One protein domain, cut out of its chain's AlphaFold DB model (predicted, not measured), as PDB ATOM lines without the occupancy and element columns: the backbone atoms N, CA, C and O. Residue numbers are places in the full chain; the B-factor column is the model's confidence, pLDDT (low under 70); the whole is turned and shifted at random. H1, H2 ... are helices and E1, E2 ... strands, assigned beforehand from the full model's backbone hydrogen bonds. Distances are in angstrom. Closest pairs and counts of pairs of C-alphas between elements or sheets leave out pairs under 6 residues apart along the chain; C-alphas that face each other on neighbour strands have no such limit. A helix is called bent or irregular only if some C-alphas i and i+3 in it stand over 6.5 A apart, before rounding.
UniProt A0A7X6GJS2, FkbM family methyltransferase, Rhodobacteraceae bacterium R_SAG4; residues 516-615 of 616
ATOM      1  N   LEU A 516     177.979 183.810 134.020       90.69
ATOM      2  CA  LEU A 516     177.252 184.976 134.505       90.69
ATOM      3  C   LEU A 516     175.758 184.677 134.417       90.69
ATOM      4  O   LEU A 516     175.260 184.280 133.366       90.69
ATOM      5  N   CYS A 517     175.033 184.903 135.499       89.75
ATOM      6  CA  CYS A 517     173.581 184.802 135.542       89.75
ATOM      7  C   CYS A 517     173.008 186.204 135.746       89.75
ATOM      8  O   CYS A 517     173.378 186.894 136.693       89.75
ATOM      9  N   LEU A 518     172.118 186.640 134.855       90.62
ATOM     10  CA  LEU A 518     171.525 187.972 134.851       90.62
ATOM     11  C   LEU A 518     170.000 187.889 134.918       90.62
ATOM     12  O   LEU A 518     169.362 187.403 133.991       90.62
ATOM     13  N   SER A 519     169.413 188.443 135.973       89.25
ATOM     14  CA  SER A 519     167.967 188.615 136.123       89.25
ATOM     15  C   SER A 519     167.536 189.984 135.589       89.25
ATOM     16  O   SER A 519     167.943 191.030 136.109       89.25
ATOM     17  N   LEU A 520     166.729 189.983 134.523       85.75
ATOM     18  CA  LEU A 520     166.155 191.178 133.906       85.75
ATOM     19  C   LEU A 520     164.725 191.429 134.400       85.75
ATOM     20  O   LEU A 520     163.904 190.515 134.452       85.75
ATOM     21  N   GLU A 521     164.419 192.695 134.688       77.75
ATOM     22  CA  GLU A 521     163.041 193.182 134.881       77.75
ATOM     23  C   GLU A 521     162.368 193.572 133.551       77.75
ATOM     24  O   GLU A 521     161.150 193.518 133.432       77.75
ATOM     25  N   LYS A 522     163.145 194.057 132.567       81.25
ATOM     26  CA  LYS A 522     162.662 194.551 131.262       81.25
ATOM     27  C   LYS A 522     163.730 194.397 130.182       81.25
ATOM     28  O   LYS A 522     164.900 194.680 130.448       81.25
ATOM     29  N   ASP A 523     163.309 194.087 128.957       82.44
ATOM     30  CA  ASP A 523     164.186 193.896 127.790       82.44
ATOM     31  C   ASP A 523     165.071 195.119 127.491       82.44
ATOM     32  O   ASP A 523     166.228 194.980 127.104       82.44
ATOM     33  N   ASP A 524     164.576 196.340 127.721       83.69
ATOM     34  CA  ASP A 524     165.333 197.589 127.510       83.69
ATOM     35  C   ASP A 524     166.597 197.715 128.373       83.69
ATOM     36  O   ASP A 524     167.494 198.500 128.059       83.69
ATOM     37  N   ASN A 525     166.698 196.935 129.449       85.06
ATOM     38  CA  ASN A 525     167.845 196.981 130.345       85.06
ATOM     39  C   ASN A 525     169.005 196.078 129.893       85.06
ATOM     40  O   ASN A 525     170.078 196.162 130.487       85.06
ATOM     41  N   ILE A 526     168.843 195.230 128.866       89.88
ATOM     42  CA  ILE A 526     169.871 194.236 128.511       89.88
ATOM     43  C   ILE A 526     171.203 194.886 128.126       89.88
ATOM     44  O   ILE A 526     172.236 194.550 128.691       89.88
ATOM     45  N   LEU A 527     171.208 195.886 127.239       88.69
ATOM     46  CA  LEU A 527     172.456 196.489 126.754       88.69
ATOM     47  C   LEU A 527     173.225 197.231 127.858       88.69
ATOM     48  O   LEU A 527     174.458 197.203 127.887       88.69
ATOM     49  N   SER A 528     172.509 197.893 128.773       87.81
ATOM     50  CA  SER A 528     173.130 198.569 129.917       87.81
ATOM     51  C   SER A 528     173.647 197.568 130.949       87.81
ATOM     52  O   SER A 528     174.725 197.786 131.501       87.81
ATOM     53  N   ALA A 529     172.939 196.454 131.156       89.44
ATOM     54  CA  ALA A 529     173.374 195.364 132.019       89.44
ATOM     55  C   ALA A 529     174.630 194.667 131.477       89.44
ATOM     56  O   ALA A 529     175.606 194.550 132.214       89.44
ATOM     57  N   LEU A 530     174.662 194.305 130.186       89.75
ATOM     58  CA  LEU A 530     175.836 193.698 129.540       89.75
ATOM     59  C   LEU A 530     177.091 194.561 129.713       89.75
ATOM     60  O   LEU A 530     178.162 194.050 130.021       89.75
ATOM     61  N   LYS A 531     176.947 195.887 129.586       88.56
ATOM     62  CA  LYS A 531     178.045 196.840 129.793       88.56
ATOM     63  C   LYS A 531     178.544 196.899 131.240       88.56
ATOM     64  O   LYS A 531     179.704 197.235 131.462       88.56
ATOM     65  N   GLY A 532     177.668 196.655 132.212       87.38
ATOM     66  CA  GLY A 532     177.994 196.736 133.635       87.38
ATOM     67  C   GLY A 532     178.593 195.457 134.222       87.38
ATOM     68  O   GLY A 532     179.169 195.527 135.305       87.38
ATOM     69  N   LEU A 533     178.446 194.309 133.549       89.94
ATOM     70  CA  LEU A 533     178.886 193.015 134.071       89.94
ATOM     71  C   LEU A 533     180.421 192.958 134.209       89.94
ATOM     72  O   LEU A 533     181.133 193.284 133.254       89.94
ATOM     73  N   PRO A 534     180.959 192.516 135.362       85.25
ATOM     74  CA  PRO A 534     182.398 192.391 135.559       85.25
ATOM     75  C   PRO A 534     182.914 191.114 134.896       85.25
ATOM     76  O   PRO A 534     183.005 190.048 135.500       85.25
ATOM     77  N   VAL A 535     183.249 191.226 133.616       82.44
ATOM     78  CA  VAL A 535     183.718 190.102 132.803       82.44
ATOM     79  C   VAL A 535     185.243 190.039 132.866       82.44
ATOM     80  O   VAL A 535     185.931 190.873 132.279       82.44
ATOM     81  N   ALA A 536     185.775 189.047 133.582       74.81
ATOM     82  CA  ALA A 536     187.217 188.782 133.633       74.81
ATOM     83  C   ALA A 536     187.675 187.803 132.538       74.81
ATOM     84  O   ALA A 536     188.793 187.909 132.031       74.81
ATOM     85  N   ALA A 537     186.813 186.855 132.159       80.06
ATOM     86  CA  ALA A 537     187.129 185.854 131.151       80.06
ATOM     87  C   ALA A 537     186.901 186.355 129.728       80.06
ATOM     88  O   ALA A 537     186.094 187.242 129.458       80.06
ATOM     89  N   ARG A 538     187.609 185.729 128.789       79.38
ATOM     90  CA  ARG A 538     187.521 186.058 127.368       79.38
ATOM     91  C   ARG A 538     186.150 185.712 126.793       79.38
ATOM     92  O   ARG A 538     185.525 186.566 126.171       79.38
ATOM     93  N   ASP A 539     185.705 184.482 127.007       87.31
ATOM     94  CA  ASP A 539     184.508 183.913 126.398       87.31
ATOM     95  C   ASP A 539     183.539 183.489 127.518       87.31
ATOM     96  O   ASP A 539     183.528 182.323 127.908       87.31
ATOM     97  N   PRO A 540     182.803 184.440 128.132       91.31
ATOM     98  CA  PRO A 540     181.865 184.119 129.201       91.31
ATOM     99  C   PRO A 540     180.592 183.473 128.647       91.31
ATOM    100  O   PRO A 540     180.184 183.728 127.509       91.31
ATOM    101  N   ILE A 541     179.935 182.702 129.510       92.94
ATOM    102  CA  ILE A 541     178.618 182.113 129.268       92.94
ATOM    103  C   ILE A 541     177.600 182.898 130.086       92.94
ATOM    104  O   ILE A 541     177.742 183.021 131.302       92.94
ATOM    105  N   LEU A 542     176.585 183.444 129.422       93.31
ATOM    106  CA  LEU A 542     175.565 184.278 130.040       93.31
ATOM    107  C   LEU A 542     174.209 183.567 130.047       93.31
ATOM    108  O   LEU A 542     173.622 183.319 128.997       93.31
ATOM    109  N   PHE A 543     173.665 183.332 131.235       91.75
ATOM    110  CA  PHE A 543     172.260 182.984 131.420       91.75
ATOM    111  C   PHE A 543     171.464 184.256 131.703       91.75
ATOM    112  O   PHE A 543     171.771 184.986 132.643       91.75
ATOM    113  N   VAL A 544     170.436 184.532 130.905       91.69
ATOM    114  CA  VAL A 544     169.547 185.684 131.073       91.69
ATOM    115  C   VAL A 544     168.170 185.185 131.481       91.69
ATOM    116  O   VAL A 544     167.468 184.569 130.683       91.69
ATOM    117  N   LEU A 545     167.776 185.485 132.712       88.50
ATOM    118  CA  LEU A 545     166.429 185.257 133.209       88.50
ATOM    119  C   LEU A 545     165.550 186.465 132.860       88.50
ATOM    120  O   LEU A 545     165.838 187.588 133.277       88.50
ATOM    121  N   CYS A 546     164.476 186.237 132.114       88.75
ATOM    122  CA  CYS A 546     163.524 187.260 131.684       88.75
ATOM    123  C   CYS A 546     162.075 186.787 131.873       88.75
ATOM    124  O   CYS A 546     161.815 185.603 132.081       88.75
ATOM    125  N   ASP A 547     161.109 187.702 131.810       85.81
ATOM    126  CA  ASP A 547     159.689 187.346 131.967       85.81
ATOM    127  C   ASP A 547     159.156 186.563 130.755       85.81
ATOM    128  O   ASP A 547     158.348 185.645 130.900       85.81
ATOM    129  N   ALA A 548     159.644 186.907 129.560       86.56
ATOM    130  CA  ALA A 548     159.357 186.226 128.305       86.56
ATOM    131  C   ALA A 548     160.568 186.307 127.364       86.56
ATOM    132  O   ALA A 548     161.323 187.280 127.379       86.56
ATOM    133  N   VAL A 549     160.738 185.294 126.514       87.56
ATOM    134  CA  VAL A 549     161.731 185.313 125.433       87.56
ATOM    135  C   VAL A 549     161.104 186.009 124.224       87.56
ATOM    136  O   VAL A 549     160.236 185.439 123.568       87.56
ATOM    137  N   THR A 550     161.502 187.254 123.958       88.06
ATOM    138  CA  THR A 550     160.944 188.089 122.880       88.06
ATOM    139  C   THR A 550     161.913 188.220 121.700       88.06
ATOM    140  O   THR A 550     163.134 188.134 121.866       88.06
ATOM    141  N   GLU A 551     161.390 188.472 120.494       86.88
ATOM    142  CA  GLU A 551     162.218 188.778 119.313       86.88
ATOM    143  C   GLU A 551     163.077 190.035 119.519       86.88
ATOM    144  O   GLU A 551     164.224 190.079 119.078       86.88
ATOM    145  N   ASP A 552     162.555 191.037 120.233       88.50
ATOM    146  CA  ASP A 552     163.274 192.279 120.537       88.50
ATOM    147  C   ASP A 552     164.478 192.034 121.461       88.50
ATOM    148  O   ASP A 552     165.585 192.494 121.173       88.50
ATOM    149  N   LEU A 553     164.305 191.238 122.526       89.88
ATOM    150  CA  LEU A 553     165.402 190.840 123.410       89.88
ATOM    151  C   LEU A 553     166.487 190.077 122.641       89.88
ATOM    152  O   LEU A 553     167.675 190.393 122.761       89.88
ATOM    153  N   ARG A 554     166.082 189.109 121.809       90.44
ATOM    154  CA  ARG A 554     166.989 188.344 120.941       90.44
ATOM    155  C   ARG A 554     167.767 189.255 119.993       90.44
ATOM    156  O   ARG A 554     168.991 189.157 119.919       90.44
ATOM    157  N   ALA A 555     167.080 190.164 119.301       88.56
ATOM    158  CA  ALA A 555     167.694 191.104 118.369       88.56
ATOM    159  C   ALA A 555     168.702 192.024 119.072       88.56
ATOM    160  O   ALA A 555     169.828 192.167 118.593       88.56
ATOM    161  N   LYS A 556     168.347 192.583 120.238       90.06
ATOM    162  CA  LYS A 556     169.246 193.421 121.048       90.06
ATOM    163  C   LYS A 556     170.519 192.679 121.452       90.06
ATOM    164  O   LYS A 556     171.596 193.263 121.392       90.06
ATOM    165  N   ILE A 557     170.414 191.410 121.844       90.69
ATOM    166  CA  ILE A 557     171.569 190.583 122.225       90.69
ATOM    167  C   ILE A 557     172.437 190.267 121.005       90.69
ATOM    168  O   ILE A 557     173.634 190.554 121.020       90.69
ATOM    169  N   ALA A 558     171.834 189.737 119.940       87.75
ATOM    170  CA  ALA A 558     172.535 189.298 118.734       87.75
ATOM    171  C   ALA A 558     173.262 190.433 117.994       87.75
ATOM    172  O   ALA A 558     174.305 190.215 117.382       87.75
ATOM    173  N   GLN A 559     172.704 191.646 118.039       85.69
ATOM    174  CA  GLN A 559     173.280 192.843 117.416       85.69
ATOM    175  C   GLN A 559     174.213 193.610 118.362       85.69
ATOM    176  O   GLN A 559     174.796 194.625 117.971       85.69
ATOM    177  N   SER A 560     174.351 193.163 119.612       86.44
ATOM    178  CA  SER A 560     175.265 193.791 120.554       86.44
ATOM    179  C   SER A 560     176.720 193.548 120.144       86.44
ATOM    180  O   SER A 560     177.060 192.575 119.474       86.44
ATOM    181  N   SER A 561     177.624 194.412 120.606       81.75
ATOM    182  CA  SER A 561     179.067 194.187 120.456       81.75
ATOM    183  C   SER A 561     179.599 193.065 121.361       81.75
ATOM    184  O   SER A 561     180.798 192.790 121.349       81.75
ATOM    185  N   TYR A 562     178.744 192.461 122.194       84.19
ATOM    186  CA  TYR A 562     179.103 191.395 123.121       84.19
ATOM    187  C   TYR A 562     178.807 190.049 122.463       84.19
ATOM    188  O   TYR A 562     177.709 189.513 122.549       84.19
ATOM    189  N   SER A 563     179.806 189.494 121.781       82.62
ATOM    190  CA  SER A 563     179.712 188.172 121.152       82.62
ATOM    191  C   SER A 563     179.940 187.066 122.190       82.62
ATOM    192  O   SER A 563     180.983 186.408 122.184       82.62
ATOM    193  N   TRP A 564     179.012 186.931 123.136       91.19
ATOM    194  CA  TRP A 564     179.035 185.925 124.207       91.19
ATOM    195  C   TRP A 564     178.092 184.762 123.897       91.19
ATOM    196  O   TRP A 564     177.169 184.902 123.093       91.19
ATOM    197  N   GLU A 565     178.319 183.614 124.534       93.69
ATOM    198  CA  GLU A 565     177.311 182.556 124.571       93.69
ATOM    199  C   GLU A 565     176.158 183.018 125.463       93.69
ATOM    200  O   GLU A 565     176.390 183.445 126.596       93.69
ATOM    201  N   VAL A 566     174.926 182.956 124.950       94.31
ATOM    202  CA  VAL A 566     173.743 183.433 125.673       94.31
ATOM    203  C   VAL A 566     172.639 182.384 125.693       94.31
ATOM    204  O   VAL A 566     172.203 181.898 124.646       94.31
ATOM    205  N   HIS A 567     172.148 182.106 126.898       92.88
ATOM    206  CA  HIS A 567     170.991 181.265 127.189       92.88
ATOM    207  C   HIS A 567     169.891 182.112 127.825       92.88
ATOM    208  O   HIS A 567     170.031 182.596 128.943       92.88
ATOM    209  N   LEU A 568     168.791 182.298 127.112       91.06
ATOM    210  CA  LEU A 568     167.578 182.949 127.579       91.06
ATOM    211  C   LEU A 568     166.703 181.937 128.319       91.06
ATOM    212  O   LEU A 568     166.405 180.854 127.810       91.06
ATOM    213  N   VAL A 569     166.261 182.312 129.512       88.31
ATOM    214  CA  VAL A 569     165.395 181.508 130.368       88.31
ATOM    215  C   VAL A 569     164.196 182.358 130.757       88.31
ATOM    216  O   VAL A 569     164.348 183.406 131.378       88.31
ATOM    217  N   SER A 570     162.992 181.913 130.400       86.56
ATOM    218  CA  SER A 570     161.768 182.550 130.890       86.56
ATOM    219  C   SER A 570     161.488 182.122 132.334       86.56
ATOM    220  O   SER A 570     161.550 180.931 132.646       86.56
ATOM    221  N   ARG A 571     161.112 183.070 133.204       82.88
ATOM    222  CA  ARG A 571     160.705 182.803 134.602       82.88
ATOM    223  C   ARG A 571     159.552 181.810 134.711       82.88
ATOM    224  O   ARG A 571     159.454 181.083 135.689       82.88
ATOM    225  N   THR A 572     158.668 181.806 133.718       78.62
ATOM    226  CA  THR A 572     157.445 180.992 133.717       78.62
ATOM    227  C   THR A 572     157.617 179.655 133.000       78.62
ATOM    228  O   THR A 572     156.719 178.815 133.037       78.62
ATOM    229  N   GLN A 573     158.756 179.438 132.336       75.62
ATOM    230  CA  GLN A 573     158.985 178.267 131.501       75.62
ATOM    231  C   GLN A 573     159.760 177.181 132.251       75.62
ATOM    232  O   GLN A 573     160.841 177.409 132.794       75.62
ATOM    233  N   THR A 574     159.247 175.951 132.199       74.81
ATOM    234  CA  THR A 574     159.993 174.773 132.649       74.81
ATOM    235  C   THR A 574     161.175 174.519 131.716       74.81
ATOM    236  O   THR A 574     160.987 174.320 130.517       74.81
ATOM    237  N   LEU A 575     162.388 174.478 132.272       76.19
ATOM    238  CA  LEU A 575     163.601 174.142 131.521       76.19
ATOM    239  C   LEU A 575     163.550 172.704 130.985       76.19
ATOM    240  O   LEU A 575     163.156 171.777 131.705       76.19
ATOM    241  N   ALA A 576     164.007 172.513 129.746       79.75
ATOM    242  CA  ALA A 576     164.199 171.185 129.171       79.75
ATOM    243  C   ALA A 576     165.294 170.408 129.927       79.75
ATOM    244  O   ALA A 576     166.182 171.002 130.538       79.75
ATOM    245  N   ALA A 577     165.260 169.072 129.867       82.50
ATOM    246  CA  ALA A 577     166.212 168.218 130.589       82.50
ATOM    247  C   ALA A 577     167.678 168.544 130.248       82.50
ATOM    248  O   ALA A 577     168.495 168.688 131.151       82.50
ATOM    249  N   GLN A 578     167.987 168.752 128.966       82.69
ATOM    250  CA  GLN A 578     169.340 169.094 128.517       82.69
ATOM    251  C   GLN A 578     169.791 170.487 129.002       82.69
ATOM    252  O   GLN A 578     170.959 170.681 129.320       82.69
ATOM    253  N   GLN A 579     168.874 171.458 129.116       80.69
ATOM    254  CA  GLN A 579     169.188 172.780 129.680       80.69
ATOM    255  C   GLN A 579     169.461 172.702 131.184       80.69
ATOM    256  O   GLN A 579     170.355 173.384 131.678       80.69
ATOM    257  N   LYS A 580     168.711 171.858 131.907       82.75
ATOM    258  CA  LYS A 580     168.961 171.589 133.330       82.75
ATOM    259  C   LYS A 580     170.328 170.946 133.540       82.75
ATOM    260  O   LYS A 580     171.046 171.367 134.437       82.75
ATOM    261  N   ASP A 581     170.686 169.972 132.707       84.94
ATOM    262  CA  ASP A 581     171.984 169.292 132.762       84.94
ATOM    263  C   ASP A 581     173.150 170.252 132.478       84.94
ATOM    264  O   ASP A 581     174.079 170.367 133.280       84.94
ATOM    265  N   LEU A 582     173.046 171.035 131.395       86.06
ATOM    266  CA  LEU A 582     174.022 172.073 131.065       86.06
ATOM    267  C   LEU A 582     174.211 173.047 132.230       86.06
ATOM    268  O   LEU A 582     175.343 173.335 132.612       86.06
ATOM    269  N   PHE A 583     173.118 173.549 132.800       80.69
ATOM    270  CA  PHE A 583     173.217 174.483 133.907       80.69
ATOM    271  C   PHE A 583     173.821 173.838 135.157       80.69
ATOM    272  O   PHE A 583     174.717 174.427 135.749       80.69
ATOM    273  N   ALA A 584     173.395 172.632 135.536       82.56
ATOM    274  CA  ALA A 584     173.927 171.934 136.707       82.56
ATOM    275  C   ALA A 584     175.453 171.752 136.622       82.56
ATOM    276  O   ALA A 584     176.154 171.906 137.621       82.56
ATOM    277  N   ARG A 585     175.974 171.505 135.415       85.69
ATOM    278  CA  ARG A 585     177.415 171.434 135.143       85.69
ATOM    279  C   ARG A 585     178.130 172.783 135.297       85.69
ATOM    280  O   ARG A 585     179.288 172.808 135.698       85.69
ATOM    281  N   LEU A 586     177.467 173.891 134.966       86.00
ATOM    282  CA  LEU A 586     178.043 175.243 134.948       86.00
ATOM    283  C   LEU A 586     177.822 176.041 136.245       86.00
ATOM    284  O   LEU A 586     178.570 176.980 136.518       86.00
ATOM    285  N   ALA A 587     176.828 175.664 137.050       79.75
ATOM    286  CA  ALA A 587     176.425 176.349 138.275       79.75
ATOM    287  C   ALA A 587     177.568 176.585 139.283       79.75
ATOM    288  O   ALA A 587     177.625 177.686 139.830       79.75
ATOM    289  N   PRO A 588     178.521 175.650 139.502       80.94
ATOM    290  CA  PRO A 588     179.618 175.876 140.447       80.94
ATOM    291  C   PRO A 588     180.501 177.090 140.123       80.94
ATOM    292  O   PRO A 588     181.160 177.615 141.015       80.94
ATOM    293  N   ALA A 589     180.517 177.540 138.864       81.25
ATOM    294  CA  ALA A 589     181.300 178.684 138.404       81.25
ATOM    295  C   ALA A 589     180.447 179.946 138.146       81.25
ATOM    296  O   ALA A 589     180.934 180.925 137.572       81.25
ATOM    297  N   ALA A 590     179.164 179.927 138.531       86.44
ATOM    298  CA  ALA A 590     178.221 181.005 138.265       86.44
ATOM    299  C   ALA A 590     178.336 182.162 139.264       86.44
ATOM    300  O   ALA A 590     178.427 181.971 140.475       86.44
ATOM    301  N   SER A 591     178.259 183.389 138.745       88.69
ATOM    302  CA  SER A 591     178.012 184.591 139.545       88.69
ATOM    303  C   SER A 591     176.683 185.227 139.155       88.69
ATOM    304  O   SER A 591     176.352 185.335 137.970       88.69
ATOM    305  N   PHE A 592     175.918 185.653 140.157       89.44
ATOM    306  CA  PHE A 592     174.537 186.093 139.990       89.44
ATOM    307  C   PHE A 592     174.419 187.615 140.082       89.44
ATOM    308  O   PHE A 592     174.994 188.263 140.958       89.44
ATOM    309  N   TRP A 593     173.652 188.185 139.158       91.12
ATOM    310  CA  TRP A 593     173.460 189.617 138.986       91.12
ATOM    311  C   TRP A 593     171.995 189.918 138.692       91.12
ATOM    312  O   TRP A 593     171.322 189.177 137.977       91.12
ATOM    313  N   LYS A 594     171.498 191.055 139.174       89.25
ATOM    314  CA  LYS A 594     170.150 191.536 138.859       89.25
ATOM    315  C   LYS A 594     170.158 193.013 138.501       89.25
ATOM    316  O   LYS A 594     171.003 193.780 138.966       89.25
ATOM    317  N   VAL A 595     169.207 193.415 137.662       85.38
ATOM    318  CA  VAL A 595     168.951 194.831 137.392       85.38
ATOM    319  C   VAL A 595     167.868 195.320 138.343       85.38
ATOM    320  O   VAL A 595     166.706 195.005 138.142       85.38
ATOM    321  N   GLU A 596     168.239 196.130 139.331       79.69
ATOM    322  CA  GLU A 596     167.301 196.757 140.266       79.69
ATOM    323  C   GLU A 596     167.338 198.279 140.074       79.69
ATOM    324  O   GLU A 596     168.403 198.904 140.104       79.69
ATOM    325  N   LYS A 597     166.180 198.914 139.840       76.62
ATOM    326  CA  LYS A 597     166.078 200.380 139.631       76.62
ATOM    327  C   LYS A 597     167.051 200.912 138.559       76.62
ATOM    328  O   LYS A 597     167.631 201.990 138.712       76.62
ATOM    329  N   ARG A 598     167.217 200.167 137.457       73.50
ATOM    330  CA  ARG A 598     168.153 200.458 136.343       73.50
ATOM    331  C   ARG A 598     169.640 200.433 136.725       73.50
ATOM    332  O   ARG A 598     170.459 201.017 136.016       73.50
ATOM    333  N   ARG A 599     170.005 199.789 137.832       80.69
ATOM    334  CA  ARG A 599     171.398 199.566 138.232       80.69
ATOM    335  C   ARG A 599     171.669 198.073 138.322       80.69
ATOM    336  O   ARG A 599     170.831 197.322 138.807       80.69
ATOM    337  N   LEU A 600     172.839 197.667 137.845       88.38
ATOM    338  CA  LEU A 600     173.320 196.302 137.994       88.38
ATOM    339  C   LEU A 600     173.862 196.120 139.416       88.38
ATOM    340  O   LEU A 600     174.691 196.917 139.858       88.38
ATOM    341  N   VAL A 601     173.389 195.094 140.120       89.62
ATOM    342  CA  VAL A 601     173.838 194.736 141.472       89.62
ATOM    343  C   VAL A 601     174.106 193.232 141.550       89.62
ATOM    344  O   VAL A 601     173.434 192.455 140.868       89.62
ATOM    345  N   ALA A 602     175.097 192.832 142.349       88.00
ATOM    346  CA  ALA A 602     175.358 191.422 142.634       88.00
ATOM    347  C   ALA A 602     174.209 190.841 143.475       88.00
ATOM    348  O   ALA A 602     173.695 191.515 144.371       88.00
ATOM    349  N   ASP A 603     173.796 189.613 143.170       81.81
ATOM    350  CA  ASP A 603     172.733 188.908 143.883       81.81
ATOM    351  C   ASP A 603     173.335 187.800 144.757       81.81
ATOM    352  O   ASP A 603     173.415 186.643 144.363       81.81
ATOM    353  N   GLU A 604     173.806 188.172 145.949       75.06
ATOM    354  CA  GLU A 604     174.491 187.259 146.886       75.06
ATOM    355  C   GLU A 604     173.547 186.249 147.565       75.06
ATOM    356  O   GLU A 604     173.999 185.337 148.256       75.06
ATOM    357  N   VAL A 605     172.232 186.423 147.395       67.31
ATOM    358  CA  VAL A 605     171.198 185.577 148.012       67.31
ATOM    359  C   VAL A 605     170.991 184.284 147.226       67.31
ATOM    360  O   VAL A 605     170.557 183.285 147.791       67.31
ATOM    361  N   VAL A 606     171.284 184.299 145.928       68.06
ATOM    362  CA  VAL A 606     170.947 183.216 145.008       68.06
ATOM    363  C   VAL A 606     172.197 182.406 144.733       68.06
ATOM    364  O   VAL A 606     173.205 182.950 144.285       68.06
ATOM    365  N   GLN A 607     172.128 181.110 145.031       63.25
ATOM    366  CA  GLN A 607     173.234 180.179 144.793       63.25
ATOM    367  C   GLN A 607     172.884 179.103 143.760       63.25
ATOM    368  O   GLN A 607     173.783 178.444 143.245       63.25
ATOM    369  N   ASP A 608     171.602 178.972 143.403       64.38
ATOM    370  CA  ASP A 608     171.106 178.070 142.366       64.38
ATOM    371  C   ASP A 608     170.004 178.759 141.526       64.38
ATOM    372  O   ASP A 608     169.196 179.534 142.038       64.38
ATOM    373  N   LEU A 609     169.917 178.470 140.220       61.00
ATOM    374  CA  LEU A 609     168.788 178.905 139.381       61.00
ATOM    375  C   LEU A 609     167.442 178.373 139.892       61.00
ATOM    376  O   LEU A 609     166.413 179.001 139.630       61.00
ATOM    377  N   SER A 610     167.432 177.239 140.602       61.84
ATOM    378  CA  SER A 610     166.218 176.724 141.242       61.84
ATOM    379  C   SER A 610     165.653 177.711 142.278       61.84
ATOM    380  O   SER A 610     164.433 177.886 142.352       61.84
ATOM    381  N   ASP A 611     166.518 178.479 142.954       59.41
ATOM    382  CA  ASP A 611     166.115 179.563 143.854       59.41
ATOM    383  C   ASP A 611     165.468 180.722 143.073       59.41
ATOM    384  O   ASP A 611     164.468 181.285 143.519       59.41
ATOM    385  N   TRP A 612     165.957 181.034 141.864       58.22
ATOM    386  CA  TRP A 612     165.413 182.088 140.986       58.22
ATOM    387  C   TRP A 612     164.073 181.734 140.318       58.22
ATOM    388  O   TRP A 612     163.327 182.647 139.957       58.22
ATOM    389  N   GLN A 613     163.726 180.448 140.182       55.44
ATOM    390  CA  GLN A 613     162.391 180.013 139.732       55.44
ATOM    391  C   GLN A 613     161.367 179.925 140.879       55.44
ATOM    392  O   GLN A 613     160.165 179.976 140.626       55.44
ATOM    393  N   SER A 614     161.826 179.821 142.130       50.28
ATOM    394  CA  SER A 614     160.964 179.723 143.321       50.28
ATOM    395  C   SER A 614     160.521 181.076 143.907       50.28
ATOM    396  O   SER A 614     159.635 181.113 144.755       50.28
ATOM    397  N   GLN A 615     161.110 182.185 143.441       46.66
ATOM    398  CA  GLN A 615     160.796 183.560 143.868       46.66
ATOM    399  C   GLN A 615     159.616 184.213 143.108       46.66
ATOM    400  O   GLN A 615     159.521 185.441 143.081       46.66
TER     401      GLN A 615
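AT A GLANCE: This is residues 516 to 615 of the 616 residues of the protein "FkbM family methyltransferase" of Rhodobacteraceae bacterium R_SAG4 (UniProt A0A7X6GJS2). A strongly twisted sheet of five strands runs through the middle, with H1 over one face and H3 over the opposite face. H2 is side by side with H1 and only grazes the sheet, while the short H4, near H3, grazes it too. The printed part has 100 residues with four named helices and five named strands, in the order E1 H1 E2 H2 E3 H3 E4 E5 H4. The sheet is mixed, in the order E3 E2 E1 E4 E5, and the class is mixed, helices and strands. The whole is compact, with a radius of gyration of the C-alphas of 12.7 A and spans of 29 by 29 by 26 A.

IN THESE COORDINATES: E1, residues 516 to 519, begins at C-alpha 516 (177.252, 184.976, 134.505). H1 is residues 523 to 532, 15.3 A long, and irregular: C-alphas 524 and 527 are 7.2 A apart. E2 is residues 541 to 546, 16.1 A, H2 residues 551 to 558, and E3 residues 565 to 570, 16.8 A. H3, residues 577 to 589, is 20.0 A long and begins at C-alpha 577 (166.212, 168.218, 130.589); it is irregular, with C-alphas 585 and 588 7.3 A apart. E4 is residues 590 to 596, 19.3 A, and E5 residues 599 to 602. H4, residues 609 to 614, ends at C-alpha 614 (160.964, 179.723, 143.321).

HOW THE PARTS SIT: E2 is parallel to E1 at 9 degrees, with N 518 and O 543 2.8 A apart, within hydrogen-bond range. E3 is parallel to E2 at 22 degrees, with N 544 and O 567 at 2.8 A. E1 and E4 are parallel at 29 degrees, with N 519 and O 593 at 2.9 A. E4 and E5 form a hairpin, antiparallel at 148 degrees, with N 594 and O 601 at 2.9 A. E1, H1, E2 and E2, H2, E3 are strand-helix-strand units, two parallel neighbour strands with a helix between, each with a right-handed crossover. E3, H3, E4 is a split unit, with E2 and E1 between its strands, also right-handed. H1 is on the sheet at a height of 8.3 A over it, over E4 and slantwise to it at 56 degrees on the local plane; it is only just not over E1, on which 2 of its C-alphas fall. H3, on the opposite face at a height of 10.0 A, lies only just over E3, E2, E1 and E4, with 3 C-alphas on each. H1 and H2 touch at a shallow tilt of 17 degrees, the same way; their closest C-alphas, Asp 523 and Leu 553, are 5.5 A apart. In H2 and H4 every O i to N i+4 pair is within hydrogen-bond range; in H1 4 of 6 are, in H3 7 of 9.

THE WHOLE: The C-alphas farthest apart, Ala 577 and Lys 597, are 33.4 A from each other. The printed part has no cut and no long link. The mean pLDDT of the printed part is 82.8, with residues 605 to 615 under 70.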